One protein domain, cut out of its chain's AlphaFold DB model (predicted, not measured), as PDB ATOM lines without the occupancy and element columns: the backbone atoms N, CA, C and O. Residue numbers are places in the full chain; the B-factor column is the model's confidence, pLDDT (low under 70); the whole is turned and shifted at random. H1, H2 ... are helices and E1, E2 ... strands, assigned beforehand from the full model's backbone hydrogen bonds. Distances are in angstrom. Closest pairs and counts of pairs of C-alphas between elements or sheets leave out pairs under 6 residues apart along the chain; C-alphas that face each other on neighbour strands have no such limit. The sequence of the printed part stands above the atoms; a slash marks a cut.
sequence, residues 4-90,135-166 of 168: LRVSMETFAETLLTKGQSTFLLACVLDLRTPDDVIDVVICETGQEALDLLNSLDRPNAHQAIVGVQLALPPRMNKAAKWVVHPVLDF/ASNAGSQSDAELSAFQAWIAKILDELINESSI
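What this domain is: This is residues 4 to 90 and 135 to 166 of the 168 residues of an uncharacterized protein of Pseudomonas sp. 382 (UniProt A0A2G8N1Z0). A strongly twisted sheet of four strands is the middle of three layers: the long helix H3 slants over one face, and H2 lies along the strands on the other. H1 packs near edge strand E2 and on the end of H3. The printed part has 119 residues, with three named helices and four named strands in the order H1 E1 E2 H2 E3 E4 H3, class mixed. The sheet runs E2 E1 E3 E4, all antiparallel. The whole is compact, with a radius of gyration of the C-alphas of 14.3 A, and spans 40 by 31 by 28 A.

How they stand to each other: Look first at inner strands E1, residues 23 to 30, and E3, residues 63 to 72: N 25 and O 69 are within hydrogen-bond range at 2.8 A. E2, residues 37 to 43, forms a hairpin with E1, N 26 to O 41 being 2.8 A. E4, residues 83 to 90, forms one with E3, N 70 to O 85 being 2.8 A. H2, residues 46 to 56, is over E1 and E3 at a height over the sheet of 8.1 A. E2, H2 and E3 form a split strand-helix-strand unit, with E1 between its two strands, and a right-handed crossover. On the opposite face is H3, residues 144 to 164, height 7.4 A; the C-alphas of Ala 154 and Val 84 of E4 are closest, 5.3 A. H1, residues 8 to 18, touches H3 at residues 160 to 164 alone, about perpendicular at 76 degrees; the C-alphas of Ala 12 and Ser 164 are closest, 5.4 A. In H1, H2 and H3 every O i to N i+4 pair is within hydrogen-bond range.

Where its parts are: Find C-alpha 8 at (-44.193, 29.060, -12.101), where H1 begins. E3 runs 25.9 A from C-alpha 63 at (-56.554, 45.152, -19.423). H3 runs 30.2 A to C-alpha 164 at (-39.996, 24.946, -14.736).

The domain as a whole: Residues 91 to 134 are not printed; C-alphas 90 and 135 are 8.7 A apart across the cut. Of the links printed whole, none is long. Confidence is under 70 at residues 18 to 19, 34, 139 to 142 and 165 to 166.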
ATOM      1  N   LEU A   4     -42.636  41.175 -14.993       77.62
ATOM      2  CA  LEU A   4     -43.505  40.066 -15.377       77.62
ATOM      3  C   LEU A   4     -44.032  39.388 -14.113       77.62
ATOM      4  O   LEU A   4     -43.252  38.988 -13.248       77.62
ATOM      5  N   ARG A   5     -45.354  39.263 -14.005       81.25
ATOM      6  CA  ARG A   5     -46.004  38.386 -13.040       81.25
ATOM      7  C   ARG A   5     -46.426  37.126 -13.775       81.25
ATOM      8  O   ARG A   5     -47.301  37.144 -14.636       81.25
ATOM      9  N   VAL A   6     -45.803  36.019 -13.402       72.88
ATOM     10  CA  VAL A   6     -46.185  34.702 -13.890       72.88
ATOM     11  C   VAL A   6     -46.101  33.693 -12.761       72.88
ATOM     12  O   VAL A   6     -45.236  33.789 -11.888       72.88
ATOM     13  N   SER A   7     -47.032  32.748 -12.761       74.62
ATOM     14  CA  SER A   7     -47.017  31.636 -11.825       74.62
ATOM     15  C   SER A   7     -46.164  30.510 -12.406       74.62
ATOM     16  O   SER A   7     -46.507  29.931 -13.436       74.62
ATOM     17  N   MET A   8     -45.047  30.202 -11.741       73.88
ATOM     18  CA  MET A   8     -44.193  29.060 -12.101       73.88
ATOM     19  C   MET A   8     -44.956  27.733 -11.992       73.88
ATOM     20  O   MET A   8     -44.736  26.830 -12.793       73.88
ATOM     21  N   GLU A   9     -45.900  27.636 -11.051       75.56
ATOM     22  CA  GLU A   9     -46.790  26.475 -10.910       75.56
ATOM     23  C   GLU A   9     -47.658  26.295 -12.158       75.56
ATOM     24  O   GLU A   9     -47.753  25.192 -12.687       75.56
ATOM     25  N   THR A  10     -48.201  27.388 -12.705       75.88
ATOM     26  CA  THR A  10     -49.004  27.346 -13.935       75.88
ATOM     27  C   THR A  10     -48.175  26.879 -15.131       75.88
ATOM     28  O   THR A  10     -48.652  26.071 -15.924       75.88
ATOM     29  N   PHE A  11     -46.908  27.300 -15.243       79.81
ATOM     30  CA  PHE A  11     -46.019  26.752 -16.269       79.81
ATOM     31  C   PHE A  11     -45.744  25.265 -16.068       79.81
ATOM     32  O   PHE A  11     -45.838  24.505 -17.029       79.81
ATOM     33  N   ALA A  12     -45.429  24.835 -14.846       77.56
ATOM     34  CA  ALA A  12     -45.177  23.430 -14.549       77.56
ATOM     35  C   ALA A  12     -46.398  22.550 -14.881       77.56
ATOM     36  O   ALA A  12     -46.252  21.523 -15.539       77.56
ATOM     37  N   GLU A  13     -47.609  22.976 -14.518       80.88
ATOM     38  CA  GLU A  13     -48.858  22.273 -14.835       80.88
ATOM     39  C   GLU A  13     -49.110  22.173 -16.345       80.88
ATOM     40  O   GLU A  13     -49.415  21.088 -16.860       80.88
ATOM     41  N   THR A  14     -48.927  23.274 -17.083       79.31
ATOM     42  CA  THR A  14     -49.024  23.266 -18.548       79.31
ATOM     43  C   THR A  14     -47.975  22.333 -19.155       79.31
ATOM     44  O   THR A  14     -48.304  21.526 -20.023       79.31
ATOM     45  N   LEU A  15     -46.727  22.372 -18.681       80.81
ATOM     46  CA  LEU A  15     -45.650  21.504 -19.164       80.81
ATOM     47  C   LEU A  15     -45.909  20.022 -18.861       80.81
ATOM     48  O   LEU A  15     -45.620  19.175 -19.703       80.81
ATOM     49  N   LEU A  16     -46.488  19.687 -17.709       76.38
ATOM     50  CA  LEU A  16     -46.861  18.312 -17.367       76.38
ATOM     51  C   LEU A  16     -47.991  17.794 -18.263       76.38
ATOM     52  O   LEU A  16     -47.938  16.667 -18.754       76.38
ATOM     53  N   THR A  17     -48.995  18.632 -18.519       75.56
ATOM     54  CA  THR A  17     -50.189  18.249 -19.290       75.56
ATOM     55  C   THR A  17     -49.922  18.239 -20.798       75.56
ATOM     56  O   THR A  17     -50.517  17.462 -21.547       75.56
ATOM     57  N   LYS A  18     -49.020  19.106 -21.265       68.25
ATOM     58  CA  LYS A  18     -48.821  19.424 -22.684       68.25
ATOM     59  C   LYS A  18     -47.374  19.315 -23.121       68.25
ATOM     60  O   LYS A  18     -47.067  19.881 -24.157       68.25
ATOM     61  N   GLY A  19     -46.501  18.602 -22.404       63.75
ATOM     62  CA  GLY A  19     -45.027  18.653 -22.506       63.75
ATOM     63  C   GLY A  19     -44.365  18.467 -23.878       63.75
ATOM     64  O   GLY A  19     -43.142  18.449 -23.971       63.75
ATOM     65  N   GLN A  20     -45.142  18.332 -24.949       73.44
ATOM     66  CA  GLN A  20     -44.701  18.288 -26.332       73.44
ATOM     67  C   GLN A  20     -45.457  19.257 -27.265       73.44
ATOM     68  O   GLN A  20     -45.162  19.257 -28.452       73.44
ATOM     69  N   SER A  21     -46.412  20.069 -26.812       85.62
ATOM     70  CA  SER A  21     -47.229  20.940 -27.670       85.62
ATOM     71  C   SER A  21     -46.845  22.412 -27.571       85.62
ATOM     72  O   SER A  21     -46.441  22.878 -26.513       85.62
ATOM     73  N   THR A  22     -46.985  23.153 -28.672       91.06
ATOM     74  CA  THR A  22     -46.876  24.619 -28.635       91.06
ATOM     75  C   THR A  22     -48.030  25.227 -27.850       91.06
ATOM     76  O   THR A  22     -49.140  24.706 -27.921       91.06
ATOM     77  N   PHE A  23     -47.798  26.369 -27.217       93.00
ATOM     78  CA  PHE A  23     -48.844  27.212 -26.639       93.00
ATOM     79  C   PHE A  23     -48.465  28.686 -26.780       93.00
ATOM     80  O   PHE A  23     -47.301  29.028 -27.011       93.00
ATOM     81  N   LEU A  24     -49.458  29.560 -26.671       94.12
ATOM     82  CA  LEU A  24     -49.281  31.005 -26.703       94.12
ATOM     83  C   LEU A  24     -49.170  31.565 -25.288       94.12
ATOM     84  O   LEU A  24     -49.739  31.036 -24.336       94.12
ATOM     85  N   LEU A  25     -48.453  32.676 -25.178       94.50
ATOM     86  CA  LEU A  25     -48.282  33.449 -23.958       94.50
ATOM     87  C   LEU A  25     -48.716  34.878 -24.246       94.50
ATOM     88  O   LEU A  25     -47.976  35.660 -24.847       94.50
ATOM     89  N   ALA A  26     -49.939  35.203 -23.849       94.00
ATOM     90  CA  ALA A  26     -50.470  36.547 -23.940       94.00
ATOM     91  C   ALA A  26     -49.991  37.363 -22.735       94.00
ATOM     92  O   ALA A  26     -50.264  37.031 -21.585       94.00
ATOM     93  N   CYS A  27     -49.257  38.432 -23.014       92.94
ATOM     94  CA  CYS A  27     -48.759  39.372 -22.023       92.94
ATOM     95  C   CYS A  27     -49.776  40.503 -21.870       92.94
ATOM     96  O   CYS A  27     -50.034  41.239 -22.828       92.94
ATOM     97  N   VAL A  28     -50.355  40.623 -20.681       92.12
ATOM     98  CA  VAL A  28     -51.491  41.494 -20.382       92.12
ATOM     99  C   VAL A  28     -51.096  42.510 -19.315       92.12
ATOM    100  O   VAL A  28     -50.529  42.152 -18.291       92.12
ATOM    101  N   LEU A  29     -51.403  43.780 -19.548       90.75
ATOM    102  CA  LEU A  29     -51.182  44.870 -18.597       90.75
ATOM    103  C   LEU A  29     -52.527  45.328 -18.024       90.75
ATOM    104  O   LEU A  29     -53.430  45.627 -18.807       90.75
ATOM    105  N   ASP A  30     -52.667  45.418 -16.696       88.94
ATOM    106  CA  ASP A  30     -53.806  46.109 -16.067       88.94
ATOM    107  C   ASP A  30     -53.566  47.624 -16.112       88.94
ATOM    108  O   ASP A  30     -52.629  48.155 -15.522       88.94
ATOM    109  N   LEU A  31     -54.438  48.328 -16.829       85.88
ATOM    110  CA  LEU A  31     -54.362  49.767 -17.072       85.88
ATOM    111  C   LEU A  31     -54.745  50.604 -15.842       85.88
ATOM    112  O   LEU A  31     -54.596  51.825 -15.860       85.88
ATOM    113  N   ARG A  32     -55.285  49.982 -14.785       85.12
ATOM    114  CA  ARG A  32     -55.656  50.664 -13.533       85.12
ATOM    115  C   ARG A  32     -54.532  50.656 -12.511       85.12
ATOM    116  O   ARG A  32     -54.554  51.476 -11.592       85.12
ATOM    117  N   THR A  33     -53.597  49.716 -12.614       77.25
ATOM    118  CA  THR A  33     -52.483  49.617 -11.675       77.25
ATOM    119  C   THR A  33     -51.326  50.494 -12.146       77.25
ATOM    120  O   THR A  33     -50.910  50.370 -13.293       77.25
ATOM    121  N   PRO A  34     -50.779  51.366 -11.280       65.31
ATOM    122  CA  PRO A  34     -49.632  52.204 -11.629       65.31
ATOM    123  C   PRO A  34     -48.316  51.419 -11.668       65.31
ATOM    124  O   PRO A  34     -47.315  51.912 -12.181       65.31
ATOM    125  N   ASP A  35     -48.304  50.213 -11.102       70.44
ATOM    126  CA  ASP A  35     -47.172  49.311 -11.196       70.44
ATOM    127  C   ASP A  35     -47.232  48.651 -12.575       70.44
ATOM    128  O   ASP A  35     -48.166  47.896 -12.834       70.44
ATOM    129  N   ASP A  36     -46.259  48.941 -13.446       73.75
ATOM    130  CA  ASP A  36     -46.087  48.347 -14.783       73.75
ATOM    131  C   ASP A  36     -45.856  46.818 -14.700       73.75
ATOM    132  O   ASP A  36     -44.762  46.304 -14.965       73.75
ATOM    133  N   VAL A  37     -46.866  46.078 -14.247       84.81
ATOM    134  CA  VAL A  37     -46.842  44.634 -14.040       84.81
ATOM    135  C   VAL A  37     -47.585  43.973 -15.185       84.81
ATOM    136  O   VAL A  37     -48.772  44.201 -15.397       84.81
ATOM    137  N   ILE A  38     -46.859  43.139 -15.913       87.69
ATOM    138  CA  ILE A  38     -47.356  42.379 -17.048       87.69
ATOM    139  C   ILE A  38     -47.711  40.986 -16.542       87.69
ATOM    140  O   ILE A  38     -46.822  40.210 -16.192       87.69
ATOM    141  N   ASP A  39     -48.999  40.676 -16.499       90.50
ATOM    142  CA  ASP A  39     -49.494  39.330 -16.239       90.50
ATOM    143  C   ASP A  39     -49.325  38.463 -17.499       90.50
ATOM    144  O   ASP A  39     -49.496  38.927 -18.629       90.50
ATOM    145  N   VAL A  40     -48.980  37.188 -17.316       91.88
ATOM    146  CA  VAL A  40     -48.820  36.225 -18.417       91.88
ATOM    147  C   VAL A  40     -49.968  35.226 -18.387       91.88
ATOM    148  O   VAL A  40     -50.117  34.472 -17.426       91.88
ATOM    149  N   VAL A  41     -50.759  35.199 -19.457       92.44
ATOM    150  CA  VAL A  41     -51.854  34.245 -19.659       92.44
ATOM    151  C   VAL A  41     -51.421  33.204 -20.686       92.44
ATOM    152  O   VAL A  41     -51.013  33.548 -21.796       92.44
ATOM    153  N   ILE A  42     -51.499  31.928 -20.312       92.56
ATOM    154  CA  ILE A  42     -51.218  30.803 -21.207       92.56
ATOM    155  C   ILE A  42     -52.489  30.489 -21.997       92.56
ATOM    156  O   ILE A  42     -53.535  30.255 -21.398       92.56
ATOM    157  N   CYS A  43     -52.385  30.460 -23.324       92.75
ATOM    158  CA  CYS A  43     -53.452  29.984 -24.203       92.75
ATOM    159  C   CYS A  43     -52.952  28.741 -24.941       92.75
ATOM    160  O   CYS A  43     -52.008  28.811 -25.731       92.75
ATOM    161  N   GLU A  44     -53.571  27.594 -24.695       90.19
ATOM    162  CA  GLU A  44     -53.147  26.308 -25.253       90.19
ATOM    163  C   GLU A  44     -53.436  26.193 -26.751       90.19
ATOM    164  O   GLU A  44     -52.788  25.421 -27.458       90.19
ATOM    165  N   THR A  45     -54.419  26.952 -27.231       91.69
ATOM    166  CA  THR A  45     -54.876  26.940 -28.621       91.69
ATOM    167  C   THR A  45     -55.112  28.352 -29.138       91.69
ATOM    168  O   THR A  45     -55.272  29.310 -28.373       91.69
ATOM    169  N   GLY A  46     -55.212  28.481 -30.459       92.44
ATOM    170  CA  GLY A  46     -55.571  29.754 -31.085       92.44
ATOM    171  C   GLY A  46     -56.971  30.219 -30.729       92.44
ATOM    172  O   GLY A  46     -57.210  31.420 -30.631       92.44
ATOM    173  N   GLN A  47     -57.884  29.280 -30.472       94.19
ATOM    174  CA  GLN A  47     -59.232  29.615 -30.035       94.19
ATOM    175  C   GLN A  47     -59.214  30.267 -28.649       94.19
ATOM    176  O   GLN A  47     -59.837  31.307 -28.471       94.19
ATOM    177  N   GLU A  48     -58.440  29.733 -27.703       94.12
ATOM    178  CA  GLU A  48     -58.291  30.342 -26.374       94.12
ATOM    179  C   GLU A  48     -57.649  31.733 -26.442       94.12
ATOM    180  O   GLU A  48     -58.062  32.652 -25.734       94.12
ATOM    181  N   ALA A  49     -56.669  31.929 -27.330       94.19
ATOM    182  CA  ALA A  49     -56.084  33.250 -27.553       94.19
ATOM    183  C   ALA A  49     -57.080  34.240 -28.173       94.19
ATOM    184  O   ALA A  49     -57.101  35.411 -27.788       94.19
ATOM    185  N   LEU A  50     -57.926  33.789 -29.102       94.62
ATOM    186  CA  LEU A  50     -59.007  34.603 -29.652       94.62
ATOM    187  C   LEU A  50     -60.042  34.961 -28.578       94.62
ATOM    188  O   LEU A  50     -60.474  36.110 -28.505       94.62
ATOM    189  N   ASP A  51     -60.430  34.004 -27.739       94.50
ATOM    190  CA  ASP A  51     -61.394  34.226 -26.661       94.50
ATOM    191  C   ASP A  51     -60.859  35.250 -25.651       94.50
ATOM    192  O   ASP A  51     -61.589  36.161 -25.245       94.50
ATOM    193  N   LEU A  52     -59.564  35.172 -25.321       94.19
ATOM    194  CA  LEU A  52     -58.880  36.175 -24.508       94.19
ATOM    195  C   LEU A  52     -58.903  37.554 -25.180       94.19
ATOM    196  O   LEU A  52     -59.344  38.517 -24.555       94.19
ATOM    197  N   LEU A  53     -58.493  37.662 -26.449       92.25
ATOM    198  CA  LEU A  53     -58.523  38.925 -27.199       92.25
ATOM    199  C   LEU A  53     -59.921  39.558 -27.199       92.25
ATOM    200  O   LEU A  53     -60.071  40.731 -26.869       92.25
ATOM    201  N   ASN A  54     -60.956  38.765 -27.476       91.81
ATOM    202  CA  ASN A  54     -62.344  39.225 -27.465       91.81
ATOM    203  C   ASN A  54     -62.808  39.684 -26.074       91.81
ATOM    204  O   ASN A  54     -63.676  40.550 -25.960       91.81
ATOM    205  N   SER A  55     -62.279  39.091 -25.001       91.38
ATOM    206  CA  SER A  55     -62.588  39.526 -23.634       91.38
ATOM    207  C   SER A  55     -61.974  40.894 -23.310       91.38
ATOM    208  O   SER A  55     -62.602  41.688 -22.606       91.38
ATOM    209  N   LEU A  56     -60.796  41.178 -23.877       89.75
ATOM    210  CA  LEU A  56     -60.022  42.402 -23.673       89.75
ATOM    211  C   LEU A  56     -60.439  43.550 -24.605       89.75
ATOM    212  O   LEU A  56     -60.165  44.702 -24.296       89.75
ATOM    213  N   ASP A  57     -61.147  43.268 -25.698       86.12
ATOM    214  CA  ASP A  57     -61.694  44.287 -26.612       86.12
ATOM    215  C   ASP A  57     -63.047  44.866 -26.140       86.12
ATOM    216  O   ASP A  57     -63.677  45.701 -26.790       86.12
ATOM    217  N   ARG A  58     -63.552  44.420 -24.982       86.56
ATOM    218  CA  ARG A  58     -64.827  44.913 -24.446       86.56
ATOM    219  C   ARG A  58     -64.701  46.383 -24.012       86.56
ATOM    220  O   ARG A  58     -63.692  46.746 -23.418       86.56
ATOM    221  N   PRO A  59     -65.758  47.210 -24.147       81.50
ATOM    222  CA  PRO A  59     -65.705  48.643 -23.812       81.50
ATOM    223  C   PRO A  59     -65.264  48.981 -22.379       81.50
ATOM    224  O   PRO A  59     -64.783  50.079 -22.127       81.50
ATOM    225  N   ASN A  60     -65.436  48.044 -21.443       84.12
ATOM    226  CA  ASN A  60     -65.072  48.201 -20.034       84.12
ATOM    227  C   ASN A  60     -63.844  47.358 -19.653       84.12
ATOM    228  O   ASN A  60     -63.636  47.071 -18.474       84.12
ATOM    229  N   ALA A  61     -63.069  46.889 -20.633       84.69
ATOM    230  CA  ALA A  61     -61.839  46.172 -20.359       84.69
ATOM    231  C   ALA A  61     -60.820  47.133 -19.744       84.69
ATOM    232  O   ALA A  61     -60.556  48.225 -20.243       84.69
ATOM    233  N   HIS A  62     -60.250  46.709 -18.625       88.06
ATOM    234  CA  HIS A  62     -59.202  47.443 -17.922       88.06
ATOM    235  C   HIS A  62     -57.828  46.822 -18.151       88.06
ATOM    236  O   HIS A  62     -56.884  47.116 -17.430       88.06
ATOM    237  N   GLN A  63     -57.733  45.932 -19.127       90.75
ATOM    238  CA  GLN A  63     -56.554  45.152 -19.423       90.75
ATOM    239  C   GLN A  63     -56.273  45.248 -20.918       90.75
ATOM    240  O   GLN A  63     -57.205  45.247 -21.720       90.75
ATOM    241  N   ALA A  64     -55.000  45.322 -21.288       89.00
ATOM    242  CA  ALA A  64     -54.573  45.399 -22.680       89.00
ATOM    243  C   ALA A  64     -53.493  44.361 -22.978       89.00
ATOM    244  O   ALA A  64     -52.619  44.114 -22.146       89.00
ATOM    245  N   ILE A  65     -53.526  43.783 -24.182       90.19
ATOM    246  CA  ILE A  65     -52.427  42.944 -24.666       90.19
ATOM    247  C   ILE A  65     -51.261  43.843 -25.065       90.19
ATOM    248  O   ILE A  65     -51.382  44.668 -25.968       90.19
ATOM    249  N   VAL A  66     -50.117  43.631 -24.422       89.44
ATOM    250  CA  VAL A  66     -48.857  44.319 -24.737       89.44
ATOM    251  C   VAL A  66     -47.904  43.447 -25.553       89.44
ATOM    252  O   VAL A  66     -46.911  43.940 -26.079       89.44
ATOM    253  N   GLY A  67     -48.200  42.157 -25.700       91.00
ATOM    254  CA  GLY A  67     -47.459  41.245 -26.565       91.00
ATOM    255  C   GLY A  67     -48.048  39.843 -26.554       91.00
ATOM    256  O   GLY A  67     -48.677  39.435 -25.580       91.00
ATOM    257  N   VAL A  68     -47.822  39.094 -27.627       94.12
ATOM    258  CA  VAL A  68     -48.153  37.670 -27.703       94.12
ATOM    259  C   VAL A  68     -46.883  36.922 -28.078       94.12
ATOM    260  O   VAL A  68     -46.197  37.299 -29.026       94.12
ATOM    261  N   GLN A  69     -46.561  35.873 -27.330       95.12
ATOM    262  CA  GLN A  69     -45.427  35.001 -27.619       95.12
ATOM    263  C   GLN A  69     -45.905  33.589 -27.947       95.12
ATOM    264  O   GLN A  69     -46.965  33.166 -27.498       95.12
ATOM    265  N   LEU A  70     -45.107  32.852 -28.707       95.31
ATOM    266  CA  LEU A  70     -45.301  31.440 -29.002       95.31
ATOM    267  C   LEU A  70     -44.191  30.641 -28.327       95.31
ATOM    268  O   LEU A  70     -43.021  30.831 -28.655       95.31
ATOM    269  N   ALA A  71     -44.557  29.730 -27.429       93.94
ATOM    270  CA  ALA A  71     -43.639  28.762 -26.851       93.94
ATOM    271  C   ALA A  71     -43.546  27.522 -27.749       93.94
ATOM    272  O   ALA A  71     -44.545  26.855 -28.033       93.94
ATOM    273  N   LEU A  72     -42.332  27.207 -28.193       92.88
ATOM    274  CA  LEU A  72     -42.009  26.045 -29.009       92.88
ATOM    275  C   LEU A  72     -41.325  24.965 -28.161       92.88
ATOM    276  O   LEU A  72     -40.268  25.231 -27.578       92.88
ATOM    277  N   PRO A  73     -41.849  23.728 -28.154       91.06
ATOM    278  CA  PRO A  73     -41.223  22.616 -27.453       91.06
ATOM    279  C   PRO A  73     -39.910  22.193 -28.134       91.06
ATOM    280  O   PRO A  73     -39.792  22.342 -29.357       91.06
ATOM    281  N   PRO A  74     -38.966  21.568 -27.395       88.94
ATOM    282  CA  PRO A  74     -37.682  21.104 -27.934       88.94
ATOM    283  C   PRO A  74     -37.803  20.279 -29.218       88.94
ATOM    284  O   PRO A  74     -37.001  20.415 -30.126       88.94
ATOM    285  N   ARG A  75     -38.844  19.447 -29.355       87.25
ATOM    286  CA  ARG A  75     -39.036  18.615 -30.557       87.25
ATOM    287  C   ARG A  75     -39.370  19.396 -31.836       87.25
ATOM    288  O   ARG A  75     -39.276  18.841 -32.927       87.25
ATOM    289  N   MET A  76     -39.823  20.642 -31.704       86.12
ATOM    290  CA  MET A  76     -40.204  21.516 -32.822       86.12
ATOM    291  C   MET A  76     -39.156  22.584 -33.111       86.12
ATOM    292  O   MET A  76     -39.240  23.282 -34.121       86.12
ATOM    293  N   ASN A  77     -38.164  22.713 -32.240       81.44
ATOM    294  CA  ASN A  77     -37.042  23.602 -32.435       81.44
ATOM    295  C   ASN A  77     -35.754  22.759 -32.557       81.44
ATOM    296  O   ASN A  77     -35.743  21.556 -32.328       81.44
ATOM    297  N   LYS A  78     -34.654  23.346 -33.035       77.25
ATOM    298  CA  LYS A  78     -33.364  22.627 -33.125       77.25
ATOM    299  C   LYS A  78     -32.596  22.642 -31.795       77.25
ATOM    300  O   LYS A  78     -31.431  22.253 -31.767       77.25
ATOM    301  N   ALA A  79     -33.203  23.158 -30.730       78.62
ATOM    302  CA  ALA A  79     -32.599  23.306 -29.419       78.62
ATOM    303  C   ALA A  79     -33.015  22.154 -28.492       78.62
ATOM    304  O   ALA A  79     -34.025  21.483 -28.679       78.62
ATOM    305  N   ALA A  80     -32.222  21.933 -27.444       82.75
ATOM    306  CA  ALA A  80     -32.526  20.947 -26.405       82.75
ATOM    307  C   ALA A  80     -33.541  21.461 -25.360       82.75
ATOM    308  O   ALA A  80     -33.761  20.812 -24.343       82.75
ATOM    309  N   LYS A  81     -34.100  22.655 -25.576       89.31
ATOM    310  CA  LYS A  81     -34.848  23.455 -24.602       89.31
ATOM    311  C   LYS A  81     -36.076  24.084 -25.256       89.31
ATOM    312  O   LYS A  81     -36.159  24.142 -26.484       89.31
ATOM    313  N   TRP A  82     -37.033  24.522 -24.445       91.12
ATOM    314  CA  TRP A  82     -38.135  25.346 -24.939       91.12
ATOM    315  C   TRP A  82     -37.584  26.663 -25.478       91.12
ATOM    316  O   TRP A  82     -36.590  27.169 -24.955       91.12
ATOM    317  N   VAL A  83     -38.209  27.164 -26.543       92.81
ATOM    318  CA  VAL A  83     -37.856  28.443 -27.168       92.81
ATOM    319  C   VAL A  83     -39.118  29.272 -27.359       92.81
ATOM    320  O   VAL A  83     -40.099  28.775 -27.908       92.81
ATOM    321  N   VAL A  84     -39.089  30.532 -26.958       94.31
ATOM    322  CA  VAL A  84     -40.195  31.478 -27.005       94.31
ATOM    323  C   VAL A  84     -39.900  32.523 -28.072       94.31
ATOM    324  O   VAL A  84     -38.813  33.097 -28.150       94.31
ATOM    325  N   HIS A  85     -40.887  32.781 -28.924       94.94
ATOM    326  CA  HIS A  85     -40.771  33.756 -30.000       94.94
ATOM    327  C   HIS A  85     -41.910  34.772 -29.985       94.94
ATOM    328  O   HIS A  85     -43.063  34.371 -29.825       94.94
ATOM    329  N   PRO A  86     -41.626  36.054 -30.276       94.44
ATOM    330  CA  PRO A  86     -42.670  37.035 -30.530       94.44
ATOM    331  C   PRO A  86     -43.554  36.636 -31.703       94.44
ATOM    332  O   PRO A  86     -43.055  36.320 -32.792       94.44
ATOM    333  N   VAL A  87     -44.863  36.702 -31.481       93.94
ATOM    334  CA  VAL A  87     -45.886  36.599 -32.520       93.94
ATOM    335  C   VAL A  87     -46.111  37.990 -33.097       93.94
ATOM    336  O   VAL A  87     -46.507  38.916 -32.394       93.94
ATOM    337  N   LEU A  88     -45.846  38.132 -34.392       91.88
ATOM    338  CA  LEU A  88     -46.074  39.368 -35.136       91.88
ATOM    339  C   LEU A  88     -47.499  39.452 -35.668       91.88
ATOM    340  O   LEU A  88     -48.095  40.522 -35.632       91.88
ATOM    341  N   ASP A  89     -48.048  38.331 -36.130       93.00
ATOM    342  CA  ASP A  89     -49.449  38.253 -36.527       93.00
ATOM    343  C   ASP A  89     -50.076  36.986 -35.989       93.00
ATOM    344  O   ASP A  89     -49.533  35.891 -36.136       93.00
ATOM    345  N   PHE A  90     -51.266  37.144 -35.441       94.69
ATOM    346  CA  PHE A  90     -52.190  36.061 -35.198       94.69
ATOM    347  C   PHE A  90     -53.333  36.200 -36.203       94.69
ATOM    348  O   PHE A  90     -53.988  37.238 -36.304       94.69
ATOM    349  N   ALA A 135     -49.099  42.753 -34.197       81.25
ATOM    350  CA  ALA A 135     -48.154  43.553 -33.442       81.25
ATOM    351  C   ALA A 135     -47.825  44.821 -34.244       81.25
ATOM    352  O   ALA A 135     -47.689  44.777 -35.469       81.25
ATOM    353  N   SER A 136     -47.666  45.963 -33.572       75.56
ATOM    354  CA  SER A 136     -47.479  47.252 -34.258       75.56
ATOM    355  C   SER A 136     -46.229  47.296 -35.152       75.56
ATOM    356  O   SER A 136     -46.164  48.096 -36.079       75.56
ATOM    357  N   ASN A 137     -45.262  46.397 -34.935       72.81
ATOM    358  CA  ASN A 137     -44.044  46.235 -35.734       72.81
ATOM    359  C   ASN A 137     -44.154  45.200 -36.880       72.81
ATOM    360  O   ASN A 137     -43.169  44.945 -37.572       72.81
ATOM    361  N   ALA A 138     -45.320  44.603 -37.130       72.31
ATOM    362  CA  ALA A 138     -45.489  43.554 -38.144       72.31
ATOM    363  C   ALA A 138     -45.389  44.048 -39.607       72.31
ATOM    364  O   ALA A 138     -45.242  43.239 -40.529       72.31
ATOM    365  N   GLY A 139     -45.488  45.366 -39.830       64.25
ATOM    366  CA  GLY A 139     -45.650  46.013 -41.139       64.25
ATOM    367  C   GLY A 139     -44.403  46.657 -41.757       64.25
ATOM    368  O   GLY A 139     -44.551  47.548 -42.584       64.25
ATOM    369  N   SER A 140     -43.183  46.232 -41.409       56.38
ATOM    370  CA  SER A 140     -41.889  46.680 -41.990       56.38
ATOM    371  C   SER A 140     -41.358  48.077 -41.622       56.38
ATOM    372  O   SER A 140     -40.168  48.326 -41.822       56.38
ATOM    373  N   GLN A 141     -42.134  48.944 -40.962       58.44
ATOM    374  CA  GLN A 141     -41.548  49.974 -40.093       58.44
ATOM    375  C   GLN A 141     -41.174  49.298 -38.775       58.44
ATOM    376  O   GLN A 141     -41.981  49.194 -37.858       58.44
ATOM    377  N   SER A 142     -39.965  48.736 -38.740       62.75
ATOM    378  CA  SER A 142     -39.405  48.093 -37.555       62.75
ATOM    379  C   SER A 142     -39.269  49.128 -36.440       62.75
ATOM    380  O   SER A 142     -38.238  49.788 -36.332       62.75
ATOM    381  N   ASP A 143     -40.299  49.262 -35.609       77.94
ATOM    382  CA  ASP A 143     -40.174  49.899 -34.308       77.94
ATOM    383  C   ASP A 143     -39.161  49.077 -33.498       77.94
ATOM    384  O   ASP A 143     -39.432  47.956 -33.050       77.94
ATOM    385  N   ALA A 144     -37.933  49.592 -33.434       82.88
ATOM    386  CA  ALA A 144     -36.810  48.912 -32.810       82.88
ATOM    387  C   ALA A 144     -37.005  48.794 -31.296       82.88
ATOM    388  O   ALA A 144     -36.588  47.795 -30.712       82.88
ATOM    389  N   GLU A 145     -37.675  49.770 -30.677       85.12
ATOM    390  CA  GLU A 145     -37.973  49.755 -29.248       85.12
ATOM    391  C   GLU A 145     -39.010  48.681 -28.938       85.12
ATOM    392  O   GLU A 145     -38.775  47.834 -28.075       85.12
ATOM    393  N   LEU A 146     -40.104  48.630 -29.703       83.75
ATOM    394  CA  LEU A 146     -41.117  47.591 -29.541       83.75
ATOM    395  C   LEU A 146     -40.546  46.199 -29.830       83.75
ATOM    396  O   LEU A 146     -40.822  45.248 -29.103       83.75
ATOM    397  N   SER A 147     -39.711  46.064 -30.859       85.50
ATOM    398  CA  SER A 147     -39.071  44.785 -31.191       85.50
ATOM    399  C   SER A 147     -38.116  44.326 -30.087       85.50
ATOM    400  O   SER A 147     -38.127  43.151 -29.715       85.50
ATOM    401  N   ALA A 148     -37.330  45.246 -29.518       88.88
ATOM    402  CA  ALA A 148     -36.470  44.964 -28.373       88.88
ATOM    403  C   ALA A 148     -37.288  44.590 -27.131       88.88
ATOM    404  O   ALA A 148     -36.918  43.665 -26.409       88.88
ATOM    405  N   PHE A 149     -38.423  45.254 -26.910       88.56
ATOM    406  CA  PHE A 149     -39.338  44.950 -25.818       88.56
ATOM    407  C   PHE A 149     -39.951  43.549 -25.944       88.56
ATOM    408  O   PHE A 149     -39.888  42.768 -24.996       88.56
ATOM    409  N   GLN A 150     -40.460  43.179 -27.123       89.75
ATOM    410  CA  GLN A 150     -40.983  41.829 -27.371       89.75
ATOM    411  C   GLN A 150     -39.895  40.758 -27.213       89.75
ATOM    412  O   GLN A 150     -40.128  39.720 -26.601       89.75
ATOM    413  N   ALA A 151     -38.683  41.018 -27.715       90.56
ATOM    414  CA  ALA A 151     -37.551  40.106 -27.551       90.56
ATOM    415  C   ALA A 151     -37.127  39.954 -26.078       90.56
ATOM    416  O   ALA A 151     -36.756  38.862 -25.651       90.56
ATOM    417  N   TRP A 152     -37.203  41.032 -25.294       91.94
ATOM    418  CA  TRP A 152     -36.946  41.001 -23.855       91.94
ATOM    419  C   TRP A 152     -37.981  40.152 -23.104       91.94
ATOM    420  O   TRP A 152     -37.583  39.308 -22.301       91.94
ATOM    421  N   ILE A 153     -39.276  40.300 -23.413       91.31
ATOM    422  CA  ILE A 153     -40.338  39.438 -22.864       91.31
ATOM    423  C   ILE A 153     -40.056  37.973 -23.207       91.31
ATOM    424  O   ILE A 153     -40.037  37.127 -22.314       91.31
ATOM    425  N   ALA A 154     -39.809  37.678 -24.488       92.19
ATOM    426  CA  ALA A 154     -39.546  36.321 -24.956       92.19
ATOM    427  C   ALA A 154     -38.375  35.679 -24.202       92.19
ATOM    428  O   ALA A 154     -38.500  34.553 -23.730       92.19
ATOM    429  N   LYS A 155     -37.280  36.423 -24.006       92.25
ATOM    430  CA  LYS A 155     -36.110  35.951 -23.261       92.25
ATOM    431  C   LYS A 155     -36.441  35.584 -21.810       92.25
ATOM    432  O   LYS A 155     -35.985  34.549 -21.334       92.25
ATOM    433  N   ILE A 156     -37.209  36.414 -21.102       91.19
ATOM    434  CA  ILE A 156     -37.574  36.114 -19.708       91.19
ATOM    435  C   ILE A 156     -38.468  34.873 -19.646       91.19
ATOM    436  O   ILE A 156     -38.261  34.001 -18.807       91.19
ATOM    437  N   LEU A 157     -39.447  34.764 -20.543       91.38
ATOM    438  CA  LEU A 157     -40.335  33.602 -20.589       91.38
ATOM    439  C   LEU A 157     -39.584  32.320 -20.965       91.38
ATOM    440  O   LEU A 157     -39.887  31.263 -20.419       91.38
ATOM    441  N   ASP A 158     -38.577  32.417 -21.833       91.50
ATOM    442  CA  ASP A 158     -37.657  31.322 -22.132       91.50
ATOM    443  C   ASP A 158     -36.966  30.797 -20.875       91.50
ATOM    444  O   ASP A 158     -36.950  29.588 -20.633       91.50
ATOM    445  N   GLU A 159     -36.397  31.691 -20.066       89.94
ATOM    446  CA  GLU A 159     -35.716  31.330 -18.822       89.94
ATOM    447  C   GLU A 159     -36.695  30.631 -17.858       89.94
ATOM    448  O   GLU A 159     -36.430  29.510 -17.422       89.94
ATOM    449  N   LEU A 160     -37.878  31.213 -17.641       88.56
ATOM    450  CA  LEU A 160     -38.883  30.704 -16.696       88.56
ATOM    451  C   LEU A 160     -39.481  29.348 -17.103       88.56
ATOM    452  O   LEU A 160     -39.635  28.456 -16.263       88.56
ATOM    453  N   ILE A 161     -39.793  29.152 -18.388       88.50
ATOM    454  CA  ILE A 161     -40.309  27.867 -18.887       88.50
ATOM    455  C   ILE A 161     -39.252  26.780 -18.731       88.50
ATOM    456  O   ILE A 161     -39.559  25.664 -18.311       88.50
ATOM    457  N   ASN A 162     -37.997  27.090 -19.058       88.44
ATOM    458  CA  ASN A 162     -36.934  26.103 -18.978       88.44
ATOM    459  C   ASN A 162     -36.558  25.777 -17.526       88.44
ATOM    460  O   ASN A 162     -36.279  24.614 -17.246       88.44
ATOM    461  N   GLU A 163     -36.608  26.735 -16.599       86.62
ATOM    462  CA  GLU A 163     -36.479  26.466 -15.159       86.62
ATOM    463  C   GLU A 163     -37.591  25.541 -14.653       86.62
ATOM    464  O   GLU A 163     -37.311  24.569 -13.956       86.62
ATOM    465  N   SER A 164     -38.831  25.776 -15.088       79.44
ATOM    466  CA  SER A 164     -39.996  24.946 -14.736       79.44
ATOM    467  C   SER A 164     -39.965  23.543 -15.362       79.44
ATOM    468  O   SER A 164     -40.706  22.658 -14.944       79.44
ATOM    469  N   SER A 165     -39.130  23.333 -16.385       68.81
ATOM    470  CA  SER A 165     -39.010  22.059 -17.108       68.81
ATOM    471  C   SER A 165     -37.997  21.080 -16.502       68.81
ATOM    472  O   SER A 165     -37.932  19.927 -16.935       68.81
ATOM    473  N   ILE A 166     -37.194  21.521 -15.527       63.34
ATOM    474  CA  ILE A 166     -36.215  20.667 -14.848       63.34
ATOM    475  C   ILE A 166     -36.964  19.858 -13.777       63.34
ATOM    476  O   ILE A 166     -37.520  20.464 -12.863       63.34
TER     477      ILE A 166